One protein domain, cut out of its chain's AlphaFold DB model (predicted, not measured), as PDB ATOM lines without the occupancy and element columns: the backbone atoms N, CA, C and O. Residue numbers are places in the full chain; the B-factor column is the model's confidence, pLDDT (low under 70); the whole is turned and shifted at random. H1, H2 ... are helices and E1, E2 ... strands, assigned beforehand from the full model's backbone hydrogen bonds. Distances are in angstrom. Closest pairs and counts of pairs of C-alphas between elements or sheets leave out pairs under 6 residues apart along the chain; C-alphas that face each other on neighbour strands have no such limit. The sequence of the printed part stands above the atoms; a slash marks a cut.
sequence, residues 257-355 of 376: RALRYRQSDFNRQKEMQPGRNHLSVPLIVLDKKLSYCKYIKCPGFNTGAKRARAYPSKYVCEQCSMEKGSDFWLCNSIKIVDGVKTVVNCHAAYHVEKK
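This is residues 257 to 355 of the 376 residues of an uncharacterized protein of Fragilariopsis cylindrus CCMP1102 (UniProt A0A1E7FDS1). A long helix, H1, stands at one end of an elongated body whose middle is a short pair of strands, E1 and E2, set among long loops. H3 follows E2 directly and packs on H1; the hairpin of E3 and E4 and the short H2 lie toward the other end, where the loop after H2 reaches Lys 306, while the last helix, H4, comes near the E1 and E2 pair at His 347. The 99 printed residues have four named helices and four named strands, in the order H1, E1, H2, E2, H3, E3, E4, H4, with two separate antiparallel sheets of two strands, E1 - E2 and E3 - E4. The class is mixed, helices and strands; the whole is compact, with a radius of gyration of the C-alphas of 14.5 A, and spans 44 by 27 by 20 A.

H1, residues 257 to 272, touches H3, residues 318 to 323, with residues 259 to 266 alone. Their closest C-alphas, those of Gln 263 and Met 322, are 6.3 A apart, and the helices run opposite ways at a steep tilt of 62 degrees. E1, residues 280 to 282, is the antiparallel neighbour of E2, residues 315 to 317, with 142 degrees between their directions; N 281 and O 316 are within hydrogen-bond range at 2.8 A. H2, residues 299 to 302, has its Pro 299 C-alpha 7.2 A from that of Val 337 in E3, residues 333 to 337, the closest C-alphas of the two. E3 and E4, residues 340 to 344, form an antiparallel hairpin at 138 degrees, with N 335 and O 342 at 2.9 A and N 342 and O 335 at 2.8 A. H4, residues 346 to 353, comes closest to E1 at the C-alphas of Ser 280 and His 347, 7.1 A apart. H1 is apart from H4, and H2 and H4 are only just apart, 8.5 A at the closest. In H1, H3 and H4 every O i to N i+4 pair is within hydrogen-bond range; H2 is too short for such a pair.

H1 begins at C-alpha 257, (170.361, 111.442, 201.127), and runs 23.4 A to C-alpha 272. E1 measures 6.8 A, H2 5.3 A, E2 6.9 A and H3 9.0 A. E3 starts at C-alpha 333, (174.292, 139.026, 212.273), and is 11.9 A long; E4 is 11.3 A. H4, 10.4 A, ends at C-alpha 353, (187.236, 138.074, 198.344).

The two C-alphas farthest apart, those of Met 272 and Lys 306, are 47.2 A apart. The printed part has no cut. The links E1 to H2, 16 residues, and H2 to E2, 12 residues, are long. The mean pLDDT of the printed part is 83.2; residues 257 to 258, 274 to 276, 288 and 304 are under 70.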
ATOM      1  N   ARG A 257     171.707 111.399 201.711       64.94
ATOM      2  CA  ARG A 257     170.361 111.442 201.127       64.94
ATOM      3  C   ARG A 257     169.740 112.844 201.177       64.94
ATOM      4  O   ARG A 257     169.181 113.281 200.177       64.94
ATOM      5  N   ALA A 258     169.866 113.565 202.293       68.44
ATOM      6  CA  ALA A 258     169.375 114.939 202.416       68.44
ATOM      7  C   ALA A 258     170.123 115.921 201.496       68.44
ATOM      8  O   ALA A 258     169.496 116.838 200.970       68.44
ATOM      9  N   LEU A 259     171.424 115.707 201.247       70.75
ATOM     10  CA  LEU A 259     172.195 116.523 200.298       70.75
ATOM     11  C   LEU A 259     171.584 116.472 198.891       70.75
ATOM     12  O   LEU A 259     171.403 117.508 198.264       70.75
ATOM     13  N   ARG A 260     171.229 115.271 198.411       73.06
ATOM     14  CA  ARG A 260     170.663 115.082 197.065       73.06
ATOM     15  C   ARG A 260     169.345 115.837 196.885       73.06
ATOM     16  O   ARG A 260     169.164 116.497 195.868       73.06
ATOM     17  N   TYR A 261     168.452 115.774 197.874       75.81
ATOM     18  CA  TYR A 261     167.189 116.518 197.825       75.81
ATOM     19  C   TYR A 261     167.418 118.032 197.875       75.81
ATOM     20  O   TYR A 261     166.867 118.743 197.042       75.81
ATOM     21  N   ARG A 262     168.307 118.518 198.757       74.62
ATOM     22  CA  ARG A 262     168.662 119.948 198.813       74.62
ATOM     23  C   ARG A 262     169.288 120.448 197.513       74.62
ATOM     24  O   ARG A 262     168.973 121.552 197.093       74.62
ATOM     25  N   GLN A 263     170.131 119.646 196.863       80.50
ATOM     26  CA  GLN A 263     170.733 120.002 195.578       80.50
ATOM     27  C   GLN A 263     169.673 120.116 194.478       80.50
ATOM     28  O   GLN A 263     169.698 121.067 193.701       80.50
ATOM     29  N   SER A 264     168.736 119.164 194.430       79.62
ATOM     30  CA  SER A 264     167.608 119.196 193.493       79.62
ATOM     31  C   SER A 264     166.734 120.434 193.716       79.62
ATOM     32  O   SER A 264     166.438 121.167 192.773       79.62
ATOM     33  N   ASP A 265     166.394 120.728 194.976       78.56
ATOM     34  CA  ASP A 265     165.616 121.914 195.338       78.56
ATOM     35  C   ASP A 265     166.349 123.220 195.016       78.56
ATOM     36  O   ASP A 265     165.737 124.136 194.468       78.56
ATOM     37  N   PHE A 266     167.652 123.296 195.299       80.88
ATOM     38  CA  PHE A 266     168.488 124.445 194.958       80.88
ATOM     39  C   PHE A 266     168.539 124.672 193.444       80.88
ATOM     40  O   PHE A 266     168.318 125.793 192.993       80.88
ATOM     41  N   ASN A 267     168.771 123.621 192.650       82.38
ATOM     42  CA  ASN A 267     168.819 123.723 191.190       82.38
ATOM     43  C   ASN A 267     167.472 124.201 190.625       82.38
ATOM     44  O   ASN A 267     167.439 125.153 189.850       82.38
ATOM     45  N   ARG A 268     166.360 123.625 191.101       80.56
ATOM     46  CA  ARG A 268     165.003 124.057 190.732       80.56
ATOM     47  C   ARG A 268     164.749 125.526 191.084       80.56
ATOM     48  O   ARG A 268     164.169 126.266 190.295       80.56
ATOM     49  N   GLN A 269     165.178 125.971 192.266       77.19
ATOM     50  CA  GLN A 269     165.024 127.370 192.682       77.19
ATOM     51  C   GLN A 269     165.909 128.319 191.869       77.19
ATOM     52  O   GLN A 269     165.470 129.423 191.554       77.19
ATOM     53  N   LYS A 270     167.120 127.893 191.492       77.88
ATOM     54  CA  LYS A 270     168.031 128.656 190.634       77.88
ATOM     55  C   LYS A 270     167.481 128.822 189.213       77.88
ATOM     56  O   LYS A 270     167.606 129.905 188.653       77.88
ATOM     57  N   GLU A 271     166.828 127.796 188.664       77.62
ATOM     58  CA  GLU A 271     166.126 127.874 187.371       77.62
ATOM     59  C   GLU A 271     164.965 128.875 187.411       77.62
ATOM     60  O   GLU A 271     164.803 129.676 186.493       77.62
ATOM     61  N   MET A 272     164.181 128.875 188.494       75.69
ATOM     62  CA  MET A 272     163.074 129.824 188.663       75.69
ATOM     63  C   MET A 272     163.544 131.250 188.983       75.69
ATOM     64  O   MET A 272     162.829 132.209 188.694       75.69
ATOM     65  N   GLN A 273     164.708 131.409 189.624       74.56
ATOM     66  CA  GLN A 273     165.236 132.692 190.098       74.56
ATOM     67  C   GLN A 273     166.752 132.798 189.834       74.56
ATOM     68  O   GLN A 273     167.556 132.580 190.745       74.56
ATOM     69  N   PRO A 274     167.168 133.208 188.619       68.00
ATOM     70  CA  PRO A 274     168.582 133.229 188.214       68.00
ATOM     71  C   PRO A 274     169.488 134.131 189.070       68.00
ATOM     72  O   PRO A 274     170.696 133.913 189.148       68.00
ATOM     73  N   GLY A 275     168.911 135.138 189.740       67.06
ATOM     74  CA  GLY A 275     169.620 136.055 190.640       67.06
ATOM     75  C   GLY A 275     169.866 135.512 192.053       67.06
ATOM     76  O   GLY A 275     170.497 136.185 192.864       67.06
ATOM     77  N   ARG A 276     169.384 134.306 192.378       69.50
ATOM     78  CA  ARG A 276     169.441 133.711 193.723       69.50
ATOM     79  C   ARG A 276     170.789 133.035 194.028       69.50
ATOM     80  O   ARG A 276     170.839 131.931 194.569       69.50
ATOM     81  N   ASN A 277     171.894 133.677 193.667       74.06
ATOM     82  CA  ASN A 277     173.230 133.130 193.898       74.06
ATOM     83  C   ASN A 277     173.723 133.505 195.297       74.06
ATOM     84  O   ASN A 277     173.517 134.623 195.764       74.06
ATOM     85  N   HIS A 278     174.375 132.554 195.965       84.00
ATOM     86  CA  HIS A 278     175.021 132.763 197.263       84.00
ATOM     87  C   HIS A 278     174.160 133.466 198.332       84.00
ATOM     88  O   HIS A 278     174.645 134.354 199.024       84.00
ATOM     89  N   LEU A 279     172.890 133.082 198.510       84.50
ATOM     90  CA  LEU A 279     172.056 133.640 199.582       84.50
ATOM     91  C   LEU A 279     172.432 133.110 200.973       84.50
ATOM     92  O   LEU A 279     172.694 131.922 201.160       84.50
ATOM     93  N   SER A 280     172.362 134.000 201.965       87.69
ATOM     94  CA  SER A 280     172.524 133.684 203.387       87.69
ATOM     95  C   SER A 280     171.189 133.234 203.990       87.69
ATOM     96  O   SER A 280     170.342 134.069 204.303       87.69
ATOM     97  N   VAL A 281     171.021 131.935 204.224       86.62
ATOM     98  CA  VAL A 281     169.778 131.326 204.721       86.62
ATOM     99  C   VAL A 281     169.916 130.941 206.201       86.62
ATOM    100  O   VAL A 281     170.928 130.341 206.575       86.62
ATOM    101  N   PRO A 282     168.938 131.270 207.067       85.56
ATOM    102  CA  PRO A 282     168.942 130.817 208.453       85.56
ATOM    103  C   PRO A 282     168.619 129.316 208.554       85.56
ATOM    104  O   PRO A 282     167.676 128.837 207.928       85.56
ATOM    105  N   LEU A 283     169.359 128.584 209.390       80.06
ATOM    106  CA  LEU A 283     169.113 127.170 209.702       80.06
ATOM    107  C   LEU A 283     168.914 126.946 211.203       80.06
ATOM    108  O   LEU A 283     169.488 127.648 212.044       80.06
ATOM    109  N   ILE A 284     168.147 125.906 211.545       76.62
ATOM    110  CA  ILE A 284     168.084 125.398 212.920       76.62
ATOM    111  C   ILE A 284     169.389 124.655 213.211       76.62
ATOM    112  O   ILE A 284     169.678 123.621 212.608       76.62
ATOM    113  N   VAL A 285     170.172 125.187 214.150       76.62
ATOM    114  CA  VAL A 285     171.438 124.596 214.599       76.62
ATOM    115  C   VAL A 285     171.145 123.450 215.567       76.62
ATOM    116  O   VAL A 285     170.834 123.693 216.732       76.62
ATOM    117  N   LEU A 286     171.253 122.212 215.083       72.12
ATOM    118  CA  LEU A 286     171.096 120.998 215.891       72.12
ATOM    119  C   LEU A 286     172.348 120.709 216.732       72.12
ATOM    120  O   LEU A 286     172.230 120.384 217.910       72.12
ATOM    121  N   ASP A 287     173.541 120.900 216.161       73.62
ATOM    122  CA  ASP A 287     174.812 120.800 216.884       73.62
ATOM    123  C   ASP A 287     175.558 122.140 216.876       73.62
ATOM    124  O   ASP A 287     176.132 122.579 215.874       73.62
ATOM    125  N   LYS A 288     175.593 122.788 218.045       68.88
ATOM    126  CA  LYS A 288     176.289 124.068 218.234       68.88
ATOM    127  C   LYS A 288     177.786 123.968 217.931       68.88
ATOM    128  O   LYS A 288     178.370 124.978 217.536       68.88
ATOM    129  N   LYS A 289     178.408 122.789 218.073       70.25
ATOM    130  CA  LYS A 289     179.851 122.590 217.854       70.25
ATOM    131  C   LYS A 289     180.265 122.760 216.392       70.25
ATOM    132  O   LYS A 289     181.417 123.100 216.147       70.25
ATOM    133  N   LEU A 290     179.343 122.583 215.442       71.56
ATOM    134  CA  LEU A 290     179.620 122.646 214.001       71.56
ATOM    135  C   LEU A 290     179.183 123.966 213.343       71.56
ATOM    136  O   LEU A 290     179.471 124.195 212.172       71.56
ATOM    137  N   SER A 291     178.526 124.849 214.097       85.94
ATOM    138  CA  SER A 291     177.902 126.083 213.587       85.94
ATOM    139  C   SER A 291     178.831 127.302 213.508       85.94
ATOM    140  O   SER A 291     178.373 128.438 213.395       85.94
ATOM    141  N   TYR A 292     180.146 127.114 213.603       91.19
ATOM    142  CA  TYR A 292     181.102 128.223 213.577       91.19
ATOM    143  C   TYR A 292     181.320 128.758 212.163       91.19
ATOM    144  O   TYR A 292     181.372 127.999 211.197       91.19
ATOM    145  N   CYS A 293     181.470 130.079 212.047       92.56
ATOM    146  CA  CYS A 293     181.748 130.727 210.773       92.56
ATOM    147  C   CYS A 293     183.038 130.181 210.144       92.56
ATOM    148  O   CYS A 293     184.085 130.147 210.784       92.56
ATOM    149  N   LYS A 294     182.954 129.790 208.870       92.19
ATOM    150  CA  LYS A 294     184.052 129.200 208.091       92.19
ATOM    151  C   LYS A 294     184.934 130.236 207.381       92.19
ATOM    152  O   LYS A 294     185.860 129.862 206.667       92.19
ATOM    153  N   TYR A 295     184.664 131.532 207.549       93.62
ATOM    154  CA  TYR A 295     185.501 132.584 206.979       93.62
ATOM    155  C   TYR A 295     186.753 132.791 207.831       93.62
ATOM    156  O   TYR A 295     186.649 133.101 209.016       93.62
ATOM    157  N   ILE A 296     187.930 132.645 207.221       90.19
ATOM    158  CA  ILE A 296     189.230 132.680 207.913       90.19
ATOM    159  C   ILE A 296     189.480 134.040 208.582       90.19
ATOM    160  O   ILE A 296     190.036 134.091 209.672       90.19
ATOM    161  N   LYS A 297     188.996 135.137 207.987       90.50
ATOM    162  CA  LYS A 297     189.112 136.499 208.538       90.50
ATOM    163  C   LYS A 297     187.917 136.887 209.421       90.50
ATOM    164  O   LYS A 297     187.548 138.055 209.507       90.50
ATOM    165  N   CYS A 298     187.243 135.915 210.039       91.62
ATOM    166  CA  CYS A 298     186.141 136.208 210.953       91.62
ATOM    167  C   CYS A 298     186.656 137.002 212.171       91.62
ATOM    168  O   CYS A 298     187.574 136.521 212.837       91.62
ATOM    169  N   PRO A 299     186.027 138.134 212.552       89.00
ATOM    170  CA  PRO A 299     186.462 138.915 213.714       89.00
ATOM    171  C   PRO A 299     186.443 138.137 215.040       89.00
ATOM    172  O   PRO A 299     187.123 138.517 215.983       89.00
ATOM    173  N   GLY A 300     185.722 137.010 215.112       86.81
ATOM    174  CA  GLY A 300     185.750 136.123 216.279       86.81
ATOM    175  C   GLY A 300     187.159 135.614 216.615       86.81
ATOM    176  O   GLY A 300     187.490 135.460 217.790       86.81
ATOM    177  N   PHE A 301     188.020 135.426 215.607       86.88
ATOM    178  CA  PHE A 301     189.413 135.026 215.827       86.88
ATOM    179  C   PHE A 301     190.248 136.095 216.537       86.88
ATOM    180  O   PHE A 301     191.245 135.749 217.161       86.88
ATOM    181  N   ASN A 302     189.811 137.354 216.505       81.62
ATOM    182  CA  ASN A 302     190.502 138.483 217.126       81.62
ATOM    183  C   ASN A 302     189.953 138.808 218.522       81.62
ATOM    184  O   ASN A 302     190.349 139.794 219.132       81.62
ATOM    185  N   THR A 303     189.039 137.988 219.050       71.00
ATOM    186  CA  THR A 303     188.598 138.137 220.437       71.00
ATOM    187  C   THR A 303     189.746 137.732 221.361       71.00
ATOM    188  O   THR A 303     190.324 136.663 221.182       71.00
ATOM    189  N   GLY A 304     190.071 138.547 222.372       67.12
ATOM    190  CA  GLY A 304     191.130 138.274 223.365       67.12
ATOM    191  C   GLY A 304     190.887 137.051 224.272       67.12
ATOM    192  O   GLY A 304     191.394 136.975 225.387       67.12
ATOM    193  N   ALA A 305     190.060 136.099 223.837       72.75
ATOM    194  CA  ALA A 305     189.748 134.869 224.540       72.75
ATOM    195  C   ALA A 305     190.941 133.896 224.531       72.75
ATOM    196  O   ALA A 305     191.671 133.791 223.548       72.75
ATOM    197  N   LYS A 306     191.067 133.076 225.590       72.12
ATOM    198  CA  LYS A 306     192.124 132.044 225.741       72.12
ATOM    199  C   LYS A 306     192.270 131.087 224.547       72.12
ATOM    200  O   LYS A 306     193.303 130.442 224.405       72.12
ATOM    201  N   ARG A 307     191.227 130.922 223.729       74.69
ATOM    202  CA  ARG A 307     191.261 130.159 222.475       74.69
ATOM    203  C   ARG A 307     190.545 130.970 221.400       74.69
ATOM    204  O   ARG A 307     189.320 131.070 221.451       74.69
ATOM    205  N   ALA A 308     191.299 131.493 220.436       79.81
ATOM    206  CA  ALA A 308     190.752 132.191 219.278       79.81
ATOM    207  C   ALA A 308     189.797 131.268 218.504       79.81
ATOM    208  O   ALA A 308     190.159 130.152 218.119       79.81
ATOM    209  N   ARG A 309     188.552 131.708 218.306       85.56
ATOM    210  CA  ARG A 309     187.521 130.957 217.576       85.56
ATOM    211  C   ARG A 309     186.657 131.918 216.783       85.56
ATOM    212  O   ARG A 309     186.255 132.952 217.301       85.56
ATOM    213  N   ALA A 310     186.290 131.541 215.563       90.56
ATOM    214  CA  ALA A 310     185.263 132.254 214.816       90.56
ATOM    215  C   ALA A 310     183.956 132.372 215.622       90.56
ATOM    216  O   ALA A 310     183.680 131.575 216.521       90.56
ATOM    217  N   TYR A 311     183.104 133.335 215.271       90.75
ATOM    218  CA  TYR A 311     181.785 133.415 215.891       90.75
ATOM    219  C   TYR A 311     180.881 132.255 215.445       90.75
ATOM    220  O   TYR A 311     180.921 131.855 214.277       90.75
ATOM    221  N   PRO A 312     179.988 131.765 216.324       90.31
ATOM    222  CA  PRO A 312     178.902 130.891 215.903       90.31
ATOM    223  C   PRO A 312     177.944 131.657 214.982       90.31
ATOM    224  O   PRO A 312     177.590 132.817 215.240       90.31
ATOM    225  N   SER A 313     177.503 131.010 213.909       90.44
ATOM    226  CA  SER A 313     176.507 131.517 212.974       90.44
ATOM    227  C   SER A 313     175.253 130.651 213.006       90.44
ATOM    228  O   SER A 313     175.300 129.458 213.276       90.44
ATOM    229  N   LYS A 314     174.117 131.278 212.711       89.81
ATOM    230  CA  LYS A 314     172.858 130.585 212.404       89.81
ATOM    231  C   LYS A 314     172.546 130.627 210.909       89.81
ATOM    232  O   LYS A 314     171.486 130.177 210.502       89.81
ATOM    233  N   TYR A 315     173.451 131.194 210.117       91.00
ATOM    234  CA  TYR A 315     173.283 131.419 208.692       91.00
ATOM    235  C   TYR A 315     174.305 130.612 207.902       91.00
ATOM    236  O   TYR A 315     175.492 130.588 208.251       91.00
ATOM    237  N   VAL A 316     173.838 129.998 206.819       90.00
ATOM    238  CA  VAL A 316     174.672 129.329 205.821       90.00
ATOM    239  C   VAL A 316     174.517 130.003 204.472       90.00
ATOM    240  O   VAL A 316     173.454 130.526 204.153       90.00
ATOM    241  N   CYS A 317     175.566 129.959 203.661       90.81
ATOM    242  CA  CYS A 317     175.423 130.269 202.244       90.81
ATOM    243  C   CYS A 317     174.842 129.043 201.532       90.81
ATOM    244  O   CYS A 317     175.471 127.982 201.534       90.81
ATOM    245  N   GLU A 318     173.656 129.180 200.943       85.88
ATOM    246  CA  GLU A 318     172.916 128.092 200.289       85.88
ATOM    247  C   GLU A 318     173.776 127.416 199.208       85.88
ATOM    248  O   GLU A 318     174.048 126.218 199.274       85.88
ATOM    249  N   GLN A 319     174.331 128.215 198.295       87.31
ATOM    250  CA  GLN A 319     175.154 127.727 197.190       87.31
ATOM    251  C   GLN A 319     176.512 127.163 197.642       87.31
ATOM    252  O   GLN A 319     176.883 126.070 197.224       87.31
ATOM    253  N   CYS A 320     177.243 127.839 198.539       89.62
ATOM    254  CA  CYS A 320     178.512 127.297 199.051       89.62
ATOM    255  C   CYS A 320     178.304 125.981 199.805       89.62
ATOM    256  O   CYS A 320     179.188 125.129 199.805       89.62
ATOM    257  N   SER A 321     177.152 125.816 200.464       88.25
ATOM    258  CA  SER A 321     176.838 124.574 201.169       88.25
ATOM    259  C   SER A 321     176.665 123.409 200.198       88.25
ATOM    260  O   SER A 321     177.128 122.303 200.475       88.25
ATOM    261  N   MET A 322     176.043 123.674 199.047       86.31
ATOM    262  CA  MET A 322     175.895 122.710 197.959       86.31
ATOM    263  C   MET A 322     177.253 122.359 197.337       86.31
ATOM    264  O   MET A 322     177.631 121.190 197.300       86.31
ATOM    265  N   GLU A 323     178.048 123.366 196.963       85.94
ATOM    266  CA  GLU A 323     179.379 123.180 196.359       85.94
ATOM    267  C   GLU A 323     180.359 122.427 197.272       85.94
ATOM    268  O   GLU A 323     181.201 121.663 196.803       85.94
ATOM    269  N   LYS A 324     180.275 122.643 198.590       86.75
ATOM    270  CA  LYS A 324     181.147 121.998 199.584       86.75
ATOM    271  C   LYS A 324     180.574 120.700 200.148       86.75
ATOM    272  O   LYS A 324     181.201 120.118 201.034       86.75
ATOM    273  N   GLY A 325     179.384 120.282 199.711       84.00
ATOM    274  CA  GLY A 325     178.700 119.092 200.221       84.00
ATOM    275  C   GLY A 325     178.421 119.121 201.732       84.00
ATOM    276  O   GLY A 325     178.212 118.075 202.342       84.00
ATOM    277  N   SER A 326     178.479 120.294 202.367       84.31
ATOM    278  CA  SER A 326     178.361 120.468 203.817       84.31
ATOM    279  C   SER A 326     177.893 121.882 204.158       84.31
ATOM    280  O   SER A 326     178.247 122.825 203.458       84.31
ATOM    281  N   ASP A 327     177.155 122.053 205.259       86.75
ATOM    282  CA  ASP A 327     176.628 123.357 205.685       86.75
ATOM    283  C   ASP A 327     177.779 124.381 205.803       86.75
ATOM    284  O   ASP A 327     178.723 124.214 206.591       86.75
ATOM    285  N   PHE A 328     177.746 125.429 204.976       90.94
ATOM    286  CA  PHE A 328     178.800 126.438 204.884       90.94
ATOM    287  C   PHE A 328     178.416 127.699 205.661       90.94
ATOM    288  O   PHE A 328     177.853 128.653 205.122       90.94
ATOM    289  N   TRP A 329     178.707 127.672 206.960       92.31
ATOM    290  CA  TRP A 329     178.343 128.719 207.912       92.31
ATOM    291  C   TRP A 329     179.133 130.009 207.698       92.31
ATOM    292  O   TRP A 329     180.365 130.024 207.749       92.31
ATOM    293  N   LEU A 330     178.426 131.126 207.549       93.56
ATOM    294  CA  LEU A 330     179.011 132.461 207.439       93.56
ATOM    295  C   LEU A 330     178.233 133.426 208.335       93.56
ATOM    296  O   LEU A 330     177.010 133.344 208.422       93.56
ATOM    297  N   CYS A 331     178.921 134.307 209.066       93.19
ATOM    298  CA  CYS A 331     178.235 135.300 209.894       93.19
ATOM    299  C   CYS A 331     177.476 136.303 209.026       93.19
ATOM    300  O   CYS A 331     178.043 136.872 208.095       93.19
ATOM    301  N   ASN A 332     176.225 136.548 209.402       92.31
ATOM    302  CA  ASN A 332     175.392 137.619 208.875       92.31
ATOM    303  C   ASN A 332     174.452 138.109 209.991       92.31
ATOM    304  O   ASN A 332     173.252 137.848 209.996       92.31
ATOM    305  N   SER A 333     175.037 138.654 211.060       90.06
ATOM    306  CA  SER A 333     174.292 139.026 212.273       90.06
ATOM    307  C   SER A 333     175.080 140.002 213.143       90.06
ATOM    308  O   SER A 333     176.294 140.130 212.995       90.06
ATOM    309  N   ILE A 334     174.398 140.636 214.095       89.69
ATOM    310  CA  ILE A 334     175.029 141.494 215.103       89.69
ATOM    311  C   ILE A 334     175.843 140.631 216.079       89.69
ATOM    312  O   ILE A 334     175.345 139.626 216.597       89.69
ATOM    313  N   LYS A 335     177.092 141.029 216.329       86.94
ATOM    314  CA  LYS A 335     178.029 140.420 217.288       86.94
ATOM    315  C   LYS A 335     178.630 141.502 218.185       86.94
ATOM    316  O   LYS A 335     178.506 142.683 217.893       86.94
ATOM    317  N   ILE A 336     179.273 141.094 219.274       84.31
ATOM    318  CA  ILE A 336     180.060 141.998 220.120       84.31
ATOM    319  C   ILE A 336     181.515 141.877 219.682       84.31
ATOM    320  O   ILE A 336     182.107 140.810 219.849       84.31
ATOM    321  N   VAL A 337     182.052 142.950 219.111       83.00
ATOM    322  CA  VAL A 337     183.451 143.088 218.693       83.00
ATOM    323  C   VAL A 337     184.049 144.168 219.588       83.00
ATOM    324  O   VAL A 337     183.487 145.257 219.656       83.00
ATOM    325  N   ASP A 338     185.089 143.835 220.351       82.25
ATOM    326  CA  ASP A 338     185.766 144.758 221.277       82.25
ATOM    327  C   ASP A 338     184.819 145.511 222.234       82.25
ATOM    328  O   ASP A 338     184.963 146.697 222.506       82.25
ATOM    329  N   GLY A 339     183.793 144.812 222.736       80.81
ATOM    330  CA  GLY A 339     182.789 145.379 223.646       80.81
ATOM    331  C   GLY A 339     181.647 146.142 222.962       80.81
ATOM    332  O   GLY A 339     180.660 146.469 223.621       80.81
ATOM    333  N   VAL A 340     181.704 146.346 221.642       86.06
ATOM    334  CA  VAL A 340     180.709 147.109 220.875       86.06
ATOM    335  C   VAL A 340     179.839 146.189 220.015       86.06
ATOM    336  O   VAL A 340     180.324 145.286 219.326       86.06
ATOM    337  N   LYS A 341     178.519 146.419 220.027       88.38
ATOM    338  CA  LYS A 341     177.575 145.721 219.140       88.38
ATOM    339  C   LYS A 341     177.793 146.175 217.696       88.38
ATOM    340  O   LYS A 341     177.412 147.277 217.328       88.38
ATOM    341  N   THR A 342     178.346 145.287 216.882       86.31
ATOM    342  CA  THR A 342     178.725 145.548 215.492       86.31
ATOM    343  C   THR A 342     178.044 144.547 214.564       86.31
ATOM    344  O   THR A 342     177.905 143.364 214.887       86.31
ATOM    345  N   VAL A 343     177.606 145.006 213.391       89.44
ATOM    346  CA  VAL A 343     177.087 144.122 212.340       89.44
ATOM    347  C   VAL A 343     178.261 143.373 211.711       89.44
ATOM    348  O   VAL A 343     179.097 143.969 211.042       89.44
ATOM    349  N   VAL A 344     178.326 142.052 211.907       89.06
ATOM    350  CA  VAL A 344     179.370 141.205 211.313       89.06
ATOM    351  C   VAL A 344     178.786 140.441 210.129       89.06
ATOM    352  O   VAL A 344     178.038 139.473 210.301       89.06
ATOM    353  N   ASN A 345     179.166 140.873 208.926       92.88
ATOM    354  CA  ASN A 345     178.767 140.270 207.654       92.88
ATOM    355  C   ASN A 345     179.956 139.563 206.974       92.88
ATOM    356  O   ASN A 345     180.436 139.962 205.913       92.88
ATOM    357  N   CYS A 346     180.437 138.481 207.600       93.31
ATOM    358  CA  CYS A 346     181.450 137.603 207.001       93.31
ATOM    359  C   CYS A 346     180.968 136.981 205.686       93.31
ATOM    360  O   CYS A 346     181.789 136.587 204.865       93.31
ATOM    361  N   HIS A 347     179.653 136.854 205.506       91.94
ATOM    362  CA  HIS A 347     179.063 136.292 204.303       91.94
ATOM    363  C   HIS A 347     179.390 137.124 203.059       91.94
ATOM    364  O   HIS A 347     180.007 136.609 202.129       91.94
ATOM    365  N   ALA A 348     179.062 138.418 203.066       89.38
ATOM    366  CA  ALA A 348     179.407 139.312 201.963       89.38
ATOM    367  C   ALA A 348     180.929 139.408 201.765       89.38
ATOM    368  O   ALA A 348     181.407 139.262 200.643       89.38
ATOM    369  N   ALA A 349     181.692 139.561 202.854       89.00
ATOM    370  CA  ALA A 349     183.151 139.664 202.795       89.00
ATOM    371  C   ALA A 349     183.811 138.439 202.134       89.00
ATOM    372  O   ALA A 349     184.682 138.595 201.281       89.00
ATOM    373  N   TYR A 350     183.355 137.226 202.471       92.19
ATOM    374  CA  TYR A 350     183.835 135.986 201.858       92.19
ATOM    375  C   TYR A 350     183.627 135.977 200.337       92.19
ATOM    376  O   TYR A 350     184.528 135.609 199.587       92.19
ATOM    377  N   HIS A 351     182.452 136.397 199.868       88.88
ATOM    378  CA  HIS A 351     182.124 136.387 198.444       88.88
ATOM    379  C   HIS A 351     182.802 137.508 197.648       88.88
ATOM    380  O   HIS A 351     183.184 137.272 196.503       88.88
ATOM    381  N   VAL A 352     183.016 138.682 198.254       85.88
ATOM    382  CA  VAL A 352     183.838 139.754 197.666       85.88
ATOM    383  C   VAL A 352     185.271 139.262 197.453       85.88
ATOM    384  O   VAL A 352     185.806 139.376 196.355       85.88
ATOM    385  N   GLU A 353     185.876 138.624 198.460       86.81
ATOM    386  CA  GLU A 353     187.236 138.074 198.344       86.81
ATOM    387  C   GLU A 353     187.331 136.950 197.300       86.81
ATOM    388  O   GLU A 353     188.338 136.815 196.605       86.81
ATOM    389  N   LYS A 354     186.268 136.158 197.141       82.50
ATOM    390  CA  LYS A 354     186.188 135.109 196.116       82.50
ATOM    391  C   LYS A 354     185.854 135.628 194.715       82.50
ATOM    392  O   LYS A 354     185.754 134.803 193.812       82.50
ATOM    393  N   LYS A 355     185.708 136.948 194.522       74.88
ATOM    394  CA  LYS A 355     185.268 137.577 193.261       74.88
ATOM    395  C   LYS A 355     183.930 137.023 192.748       74.88
ATOM    396  O   LYS A 355     183.694 136.959 191.550       74.88
TER     397      LYS A 355